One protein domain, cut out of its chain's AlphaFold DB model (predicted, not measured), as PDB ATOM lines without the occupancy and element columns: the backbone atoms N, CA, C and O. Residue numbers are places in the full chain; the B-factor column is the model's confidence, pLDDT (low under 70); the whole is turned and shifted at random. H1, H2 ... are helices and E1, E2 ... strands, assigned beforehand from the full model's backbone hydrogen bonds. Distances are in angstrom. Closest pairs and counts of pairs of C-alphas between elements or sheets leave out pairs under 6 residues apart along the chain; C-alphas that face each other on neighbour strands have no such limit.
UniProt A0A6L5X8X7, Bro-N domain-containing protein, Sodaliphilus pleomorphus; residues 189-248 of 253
ATOM      1  N   SER A 189     159.238 225.212 239.988       88.44
ATOM      2  CA  SER A 189     158.099 225.381 240.896       88.44
ATOM      3  C   SER A 189     158.148 224.356 242.030       88.44
ATOM      4  O   SER A 189     158.693 223.259 241.883       88.44
ATOM      5  N   THR A 190     157.592 224.701 243.190       91.44
ATOM      6  CA  THR A 190     157.417 223.728 244.275       91.44
ATOM      7  C   THR A 190     156.203 222.843 243.991       91.44
ATOM      8  O   THR A 190     155.288 223.230 243.267       91.44
ATOM      9  N   ILE A 191     156.145 221.653 244.596       90.81
ATOM     10  CA  ILE A 191     154.955 220.793 244.462       90.81
ATOM     11  C   ILE A 191     153.702 221.489 244.993       90.81
ATOM     12  O   ILE A 191     152.647 221.379 244.376       90.81
ATOM     13  N   ALA A 192     153.819 222.228 246.098       90.38
ATOM     14  CA  ALA A 192     152.697 222.954 246.677       90.38
ATOM     15  C   ALA A 192     152.158 224.023 245.712       90.38
ATOM     16  O   ALA A 192     150.956 224.053 245.456       90.38
ATOM     17  N   ASP A 193     153.044 224.841 245.134       89.06
ATOM     18  CA  ASP A 193     152.643 225.894 244.194       89.06
ATOM     19  C   ASP A 193     152.079 225.309 242.891       89.06
ATOM     20  O   ASP A 193     151.077 225.802 242.374       89.06
ATOM     21  N   TYR A 194     152.676 224.235 242.365       91.12
ATOM     22  CA  TYR A 194     152.206 223.578 241.143       91.12
ATOM     23  C   TYR A 194     150.799 222.992 241.302       91.12
ATOM     24  O   TYR A 194     149.942 223.177 240.442       91.12
ATOM     25  N   VAL A 195     150.549 222.310 242.416       91.19
ATOM     26  CA  VAL A 195     149.259 221.686 242.728       91.19
ATOM     27  C   VAL A 195     148.166 222.734 242.934       91.19
ATOM     28  O   VAL A 195     147.056 222.555 242.439       91.19
ATOM     29  N   GLU A 196     148.480 223.836 243.621       89.69
ATOM     30  CA  GLU A 196     147.557 224.959 243.824       89.69
ATOM     31  C   GLU A 196     147.209 225.642 242.494       89.69
ATOM     32  O   GLU A 196     146.034 225.871 242.210       89.69
ATOM     33  N   THR A 197     148.216 225.886 241.647       88.25
ATOM     34  CA  THR A 197     148.058 226.541 240.335       88.25
ATOM     35  C   THR A 197     147.243 225.695 239.355       88.25
ATOM     36  O   THR A 197     146.476 226.237 238.567       88.25
ATOM     37  N   ASN A 198     147.387 224.366 239.405       86.50
ATOM     38  CA  ASN A 198     146.682 223.437 238.516       86.50
ATOM     39  C   ASN A 198     145.412 222.837 239.146       86.50
ATOM     40  O   ASN A 198     144.815 221.933 238.567       86.50
ATOM     41  N   HIS A 199     145.000 223.319 240.324       88.50
ATOM     42  CA  HIS A 199     143.812 222.854 241.051       88.50
ATOM     43  C   HIS A 199     143.753 221.328 241.254       88.50
ATOM     44  O   HIS A 199     142.694 220.712 241.140       88.50
ATOM     45  N   ILE A 200     144.893 220.714 241.575       88.00
ATOM     46  CA  ILE A 200     145.010 219.266 241.775       88.00
ATOM     47  C   ILE A 200     144.639 218.928 243.237       88.00
ATOM     48  O   ILE A 200     145.325 219.367 244.162       88.00
ATOM     49  N   PRO A 201     143.574 218.152 243.510       88.31
ATOM     50  CA  PRO A 201     143.154 217.858 244.877       88.31
ATOM     51  C   PRO A 201     143.987 216.713 245.473       88.31
ATOM     52  O   PRO A 201     143.593 215.551 245.417       88.31
ATOM     53  N   ILE A 202     145.142 217.027 246.063       85.94
ATOM     54  CA  ILE A 202     145.973 216.041 246.778       85.94
ATOM     55  C   ILE A 202     145.997 216.273 248.289       85.94
ATOM     56  O   ILE A 202     146.029 217.403 248.779       85.94
ATOM     57  N   GLY A 203     146.034 215.175 249.043       86.75
ATOM     58  CA  GLY A 203     146.238 215.183 250.485       86.75
ATOM     59  C   GLY A 203     147.717 215.221 250.889       86.75
ATOM     60  O   GLY A 203     148.645 215.275 250.079       86.75
ATOM     61  N   ARG A 204     147.968 215.182 252.206       83.94
ATOM     62  CA  ARG A 204     149.331 215.245 252.772       83.94
ATOM     63  C   ARG A 204     150.191 214.023 252.397       83.94
ATOM     64  O   ARG A 204     151.410 214.158 252.254       83.94
ATOM     65  N   LYS A 205     149.586 212.833 252.288       85.50
ATOM     66  CA  LYS A 205     150.309 211.590 251.959       85.50
ATOM     67  C   LYS A 205     150.760 211.611 250.500       85.50
ATOM     68  O   LYS A 205     151.922 211.343 250.214       85.50
ATOM     69  N   GLU A 206     149.864 212.027 249.622       87.75
ATOM     70  CA  GLU A 206     150.054 212.202 248.188       87.75
ATOM     71  C   GLU A 206     151.114 213.275 247.925       87.75
ATOM     72  O   GLU A 206     152.057 213.037 247.177       87.75
ATOM     73  N   HIS A 207     151.059 214.408 248.633       89.12
ATOM     74  CA  HIS A 207     152.097 215.439 248.548       89.12
ATOM     75  C   HIS A 207     153.492 214.885 248.884       89.12
ATOM     76  O   HIS A 207     154.483 215.216 248.231       89.12
ATOM     77  N   SER A 208     153.591 214.031 249.906       88.94
ATOM     78  CA  SER A 208     154.862 213.399 250.278       88.94
ATOM     79  C   SER A 208     155.319 212.407 249.207       88.94
ATOM     80  O   SER A 208     156.484 212.435 248.816       88.94
ATOM     81  N   TYR A 209     154.405 211.589 248.681       90.69
ATOM     82  CA  TYR A 209     154.674 210.653 247.589       90.69
ATOM     83  C   TYR A 209     155.216 211.369 246.346       90.69
ATOM     84  O   TYR A 209     156.329 211.076 245.906       90.69
ATOM     85  N   TYR A 210     154.508 212.382 245.845       91.38
ATOM     86  CA  TYR A 210     154.925 213.125 244.655       91.38
ATOM     87  C   TYR A 210     156.244 213.882 244.857       91.38
ATOM     88  O   TYR A 210     157.022 214.007 243.914       91.38
ATOM     89  N   SER A 211     156.570 214.298 246.089       89.50
ATOM     90  CA  SER A 211     157.887 214.882 246.398       89.50
ATOM     91  C   SER A 211     159.042 213.899 246.239       89.50
ATOM     92  O   SER A 211     160.119 214.281 245.782       89.50
ATOM     93  N   VAL A 212     158.816 212.625 246.566       92.19
ATOM     94  CA  VAL A 212     159.806 211.563 246.375       92.19
ATOM     95  C   VAL A 212     159.921 211.216 244.895       92.19
ATOM     96  O   VAL A 212     161.036 211.093 244.390       92.19
ATOM     97  N   VAL A 213     158.789 211.112 244.190       93.38
ATOM     98  CA  VAL A 213     158.754 210.796 242.755       93.38
ATOM     99  C   VAL A 213     159.470 211.873 241.942       93.38
ATOM    100  O   VAL A 213     160.401 211.546 241.212       93.38
ATOM    101  N   ALA A 214     159.128 213.153 242.123       92.75
ATOM    102  CA  ALA A 214     159.774 214.260 241.413       92.75
ATOM    103  C   ALA A 214     161.290 214.301 241.666       92.75
ATOM    104  O   ALA A 214     162.083 214.404 240.730       92.75
ATOM    105  N   ARG A 215     161.716 214.101 242.921       93.75
ATOM    106  CA  ARG A 215     163.142 214.016 243.269       93.75
ATOM    107  C   ARG A 215     163.843 212.832 242.603       93.75
ATOM    108  O   ARG A 215     165.003 212.954 242.213       93.75
ATOM    109  N   SER A 216     163.163 211.693 242.489       93.75
ATOM    110  CA  SER A 216     163.684 210.507 241.807       93.75
ATOM    111  C   SER A 216     163.869 210.760 240.311       93.75
ATOM    112  O   SER A 216     164.939 210.476 239.776       93.75
ATOM    113  N   VAL A 217     162.876 211.370 239.654       90.31
ATOM    114  CA  VAL A 217     162.940 211.719 238.226       90.31
ATOM    115  C   VAL A 217     164.108 212.666 237.946       90.31
ATOM    116  O   VAL A 217     164.906 212.388 237.052       90.31
ATOM    117  N   CYS A 218     164.282 213.720 238.751       88.44
ATOM    118  CA  CYS A 218     165.428 214.624 238.618       88.44
ATOM    119  C   CYS A 218     166.765 213.889 238.791       88.44
ATOM    120  O   CYS A 218     167.661 214.047 237.967       88.44
ATOM    121  N   ARG A 219     166.882 213.011 239.799       90.94
ATOM    122  CA  ARG A 219     168.100 212.219 240.032       90.94
ATOM    123  C   ARG A 219     168.437 211.304 238.851       90.94
ATOM    124  O   ARG A 219     169.598 211.235 238.467       90.94
ATOM    125  N   ILE A 220     167.449 210.605 238.290       88.56
ATOM    126  CA  ILE A 220     167.648 209.694 237.148       88.56
ATOM    127  C   ILE A 220     168.115 210.466 235.909       88.56
ATOM    128  O   ILE A 220     168.912 209.955 235.128       88.56
ATOM    129  N   ARG A 221     167.645 211.705 235.744       86.81
ATOM    130  CA  ARG A 221     167.973 212.568 234.602       86.81
ATOM    131  C   ARG A 221     169.220 213.429 234.803       86.81
ATOM    132  O   ARG A 221     169.564 214.183 233.900       86.81
ATOM    133  N   GLY A 222     169.878 213.339 235.959       83.94
ATOM    134  CA  GLY A 222     171.022 214.194 236.287       83.94
ATOM    135  C   GLY A 222     170.658 215.682 236.373       83.94
ATOM    136  O   GLY A 222     171.491 216.528 236.077       83.94
ATOM    137  N   ILE A 223     169.410 215.992 236.732       85.12
ATOM    138  CA  ILE A 223     168.920 217.359 236.906       85.12
ATOM    139  C   ILE A 223     169.126 217.765 238.365       85.12
ATOM    140  O   ILE A 223     168.613 217.102 239.275       85.12
ATOM    141  N   ASP A 224     169.830 218.873 238.581       81.38
ATOM    142  CA  ASP A 224     169.971 219.474 239.903       81.38
ATOM    143  C   ASP A 224     168.654 220.122 240.353       81.38
ATOM    144  O   ASP A 224     167.947 220.767 239.580       81.38
ATOM    145  N   VAL A 225     168.303 219.904 241.620       84.56
ATOM    146  CA  VAL A 225     167.047 220.375 242.214       84.56
ATOM    147  C   VAL A 225     167.302 221.689 242.944       84.56
ATOM    148  O   VAL A 225     168.146 221.740 243.841       84.56
ATOM    149  N   ASP A 226     166.533 222.720 242.603       84.31
ATOM    150  CA  ASP A 226     166.594 224.020 243.266       84.31
ATOM    151  C   ASP A 226     166.039 223.938 244.697       84.31
ATOM    152  O   ASP A 226     165.158 223.132 245.011       84.31
ATOM    153  N   VAL A 227     166.519 224.816 245.581       84.12
ATOM    154  CA  VAL A 227     166.011 224.944 246.954       84.12
ATOM    155  C   VAL A 227     165.519 226.366 247.175       84.12
ATOM    156  O   VAL A 227     166.283 227.321 247.081       84.12
ATOM    157  N   VAL A 228     164.239 226.497 247.516       84.69
ATOM    158  CA  VAL A 228     163.561 227.778 247.730       84.69
ATOM    159  C   VAL A 228     163.111 227.875 249.186       84.69
ATOM    160  O   VAL A 228     162.726 226.882 249.807       84.69
ATOM    161  N   VAL A 229     163.164 229.075 249.764       80.50
ATOM    162  CA  VAL A 229     162.694 229.321 251.134       80.50
ATOM    163  C   VAL A 229     161.238 229.781 251.098       80.50
ATOM    164  O   VAL A 229     160.941 230.883 250.652       80.50
ATOM    165  N   VAL A 230     160.332 228.953 251.619       77.19
ATOM    166  CA  VAL A 230     158.899 229.253 251.756       77.19
ATOM    167  C   VAL A 230     158.546 229.267 253.242       77.19
ATOM    168  O   VAL A 230     158.728 228.268 253.935       77.19
ATOM    169  N   ASN A 231     158.043 230.392 253.760       77.62
ATOM    170  CA  ASN A 231     157.652 230.544 255.173       77.62
ATOM    171  C   ASN A 231     158.753 230.113 256.169       77.62
ATOM    172  O   ASN A 231     158.496 229.348 257.100       77.62
ATOM    173  N   ASN A 232     159.990 230.576 255.953       77.62
ATOM    174  CA  ASN A 232     161.187 230.212 256.731       77.62
ATOM    175  C   ASN A 232     161.533 228.710 256.723       77.62
ATOM    176  O   ASN A 232     162.256 228.235 257.599       77.62
ATOM    177  N   LYS A 233     161.035 227.949 255.741       78.19
ATOM    178  CA  LYS A 233     161.382 226.541 255.521       78.19
ATOM    179  C   LYS A 233     161.996 226.367 254.143       78.19
ATOM    180  O   LYS A 233     161.497 226.916 253.168       78.19
ATOM    181  N   THR A 234     163.055 225.576 254.056       84.69
ATOM    182  CA  THR A 234     163.671 225.186 252.785       84.69
ATOM    183  C   THR A 234     162.853 224.078 252.133       84.69
ATOM    184  O   THR A 234     162.618 223.036 252.750       84.69
ATOM    185  N   VAL A 235     162.426 224.300 250.896       87.50
ATOM    186  CA  VAL A 235     161.612 223.379 250.102       87.50
ATOM    187  C   VAL A 235     162.268 223.199 248.737       87.50
ATOM    188  O   VAL A 235     162.809 224.146 248.176       87.50
ATOM    189  N   ASN A 236     162.216 221.984 248.200       90.88
ATOM    190  CA  ASN A 236     162.708 221.708 246.855       90.88
ATOM    191  C   ASN A 236     161.774 222.314 245.796       90.88
ATOM    192  O   ASN A 236     160.552 222.147 245.884       90.88
ATOM    193  N   ALA A 237     162.357 222.936 244.777       90.44
ATOM    194  CA  ALA A 237     161.683 223.343 243.555       90.44
ATOM    195  C   ALA A 237     162.186 222.498 242.379       90.44
ATOM    196  O   ALA A 237     163.375 222.211 242.252       90.44
ATOM    197  N   TYR A 238     161.249 222.075 241.540       91.69
ATOM    198  CA  TYR A 238     161.486 221.177 240.419       91.69
ATOM    199  C   TYR A 238     161.150 221.889 239.109       91.69
ATOM    200  O   TYR A 238     160.235 222.717 239.098       91.69
ATOM    201  N   PRO A 239     161.837 221.569 238.004       90.88
ATOM    202  CA  PRO A 239     161.438 222.021 236.677       90.88
ATOM    203  C   PRO A 239     159.971 221.698 236.365       90.88
ATOM    204  O   PRO A 239     159.470 220.621 236.701       90.88
ATOM    205  N   VAL A 240     159.263 222.652 235.759       88.69
ATOM    206  CA  VAL A 240     157.822 222.523 235.482       88.69
ATOM    207  C   VAL A 240     157.526 221.354 234.538       88.69
ATOM    208  O   VAL A 240     156.532 220.664 234.734       88.69
ATOM    209  N   ASP A 241     158.394 221.072 233.568       88.50
ATOM    210  CA  ASP A 241     158.296 219.915 232.666       88.50
ATOM    211  C   ASP A 241     158.331 218.573 233.421       88.50
ATOM    212  O   ASP A 241     157.529 217.679 233.141       88.50
ATOM    213  N   VAL A 242     159.188 218.457 234.439       90.94
ATOM    214  CA  VAL A 242     159.222 217.293 235.335       90.94
ATOM    215  C   VAL A 242     157.917 217.181 236.120       90.94
ATOM    216  O   VAL A 242     157.385 216.083 236.262       90.94
ATOM    217  N   LEU A 243     157.368 218.291 236.619       92.06
ATOM    218  CA  LEU A 243     156.102 218.274 237.360       92.06
ATOM    219  C   LEU A 243     154.915 217.884 236.471       92.06
ATOM    220  O   LEU A 243     154.100 217.065 236.886       92.06
ATOM    221  N   VAL A 244     154.852 218.390 235.237       90.19
ATOM    222  CA  VAL A 244     153.840 217.985 234.249       90.19
ATOM    223  C   VAL A 244     153.870 216.477 234.038       90.19
ATOM    224  O   VAL A 244     152.828 215.830 234.066       90.19
ATOM    225  N   GLU A 245     155.057 215.891 233.901       90.25
ATOM    226  CA  GLU A 245     155.193 214.448 233.747       90.25
ATOM    227  C   GLU A 245     154.805 213.670 235.007       90.25
ATOM    228  O   GLU A 245     154.122 212.653 234.917       90.25
ATOM    229  N   VAL A 246     155.238 214.124 236.183       91.75
ATOM    230  CA  VAL A 246     154.971 213.448 237.460       91.75
ATOM    231  C   VAL A 246     153.471 213.401 237.767       91.75
ATOM    232  O   VAL A 246     152.996 212.428 238.353       91.75
ATOM    233  N   PHE A 247     152.727 214.427 237.353       92.06
ATOM    234  CA  PHE A 247     151.284 214.532 237.563       92.06
ATOM    235  C   PHE A 247     150.438 214.090 236.358       92.06
ATOM    236  O   PHE A 247     149.215 214.100 236.466       92.06
ATOM    237  N   LYS A 248     151.040 213.660 235.237       86.38
ATOM    238  CA  LYS A 248     150.305 213.293 234.007       86.38
ATOM    239  C   LYS A 248     149.289 212.160 234.210       86.38
ATOM    240  O   LYS A 248     148.239 212.160 233.582       86.38
TER     241      LYS A 248
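Overview. This is residues 189 to 248 of the 253 residues of the protein "Bro-N domain-containing protein" of Sodaliphilus pleomorphus (UniProt A0A6L5X8X7). A two-stranded antiparallel hairpin, E1 and E2, joins a helix cluster through E2; the short helices H1 and H3 pack on the long H2. The 60 printed residues hold H1, H2, E1, E2 and H3 in that order, class mixed. The whole is compact, radius of gyration of the C-alphas 10.9 A, spanning 30 by 29 by 19 A.

Arrangement. E1, residues 226 to 230, and E2, residues 233 to 239, form a hairpin; N 228 and O 235 are within hydrogen-bond range, 2.8 A. H3, residues 240 to 247, touches H2, residues 204 to 220, at a steep tilt of 55 degrees, opposite ways; closest C-alphas Val 246 and Ala 214, 6.3 A. H1, residues 191 to 197, touches H2 with H2's residues 207 to 211 alone; closest C-alphas Ile 191 and Ser 211, 6.9 A. E1 is apart from H1 and H3. In H1, H2 and H3 every O i to N i+4 pair is within hydrogen-bond range.

Along the chain. First to last C-alpha, H2 is 24.7 A and E2 19.4 A. H1 begins at C-alpha 191 (154.955, 220.793, 244.462); H3 ends at C-alpha 247 (151.284, 214.532, 237.563).

Size, cuts and confidence. The farthest C-alphas, Asn 232 and Lys 248, are 30.3 A apart. The printed part has no cut or long link; no printed residue is under pLDDT 70.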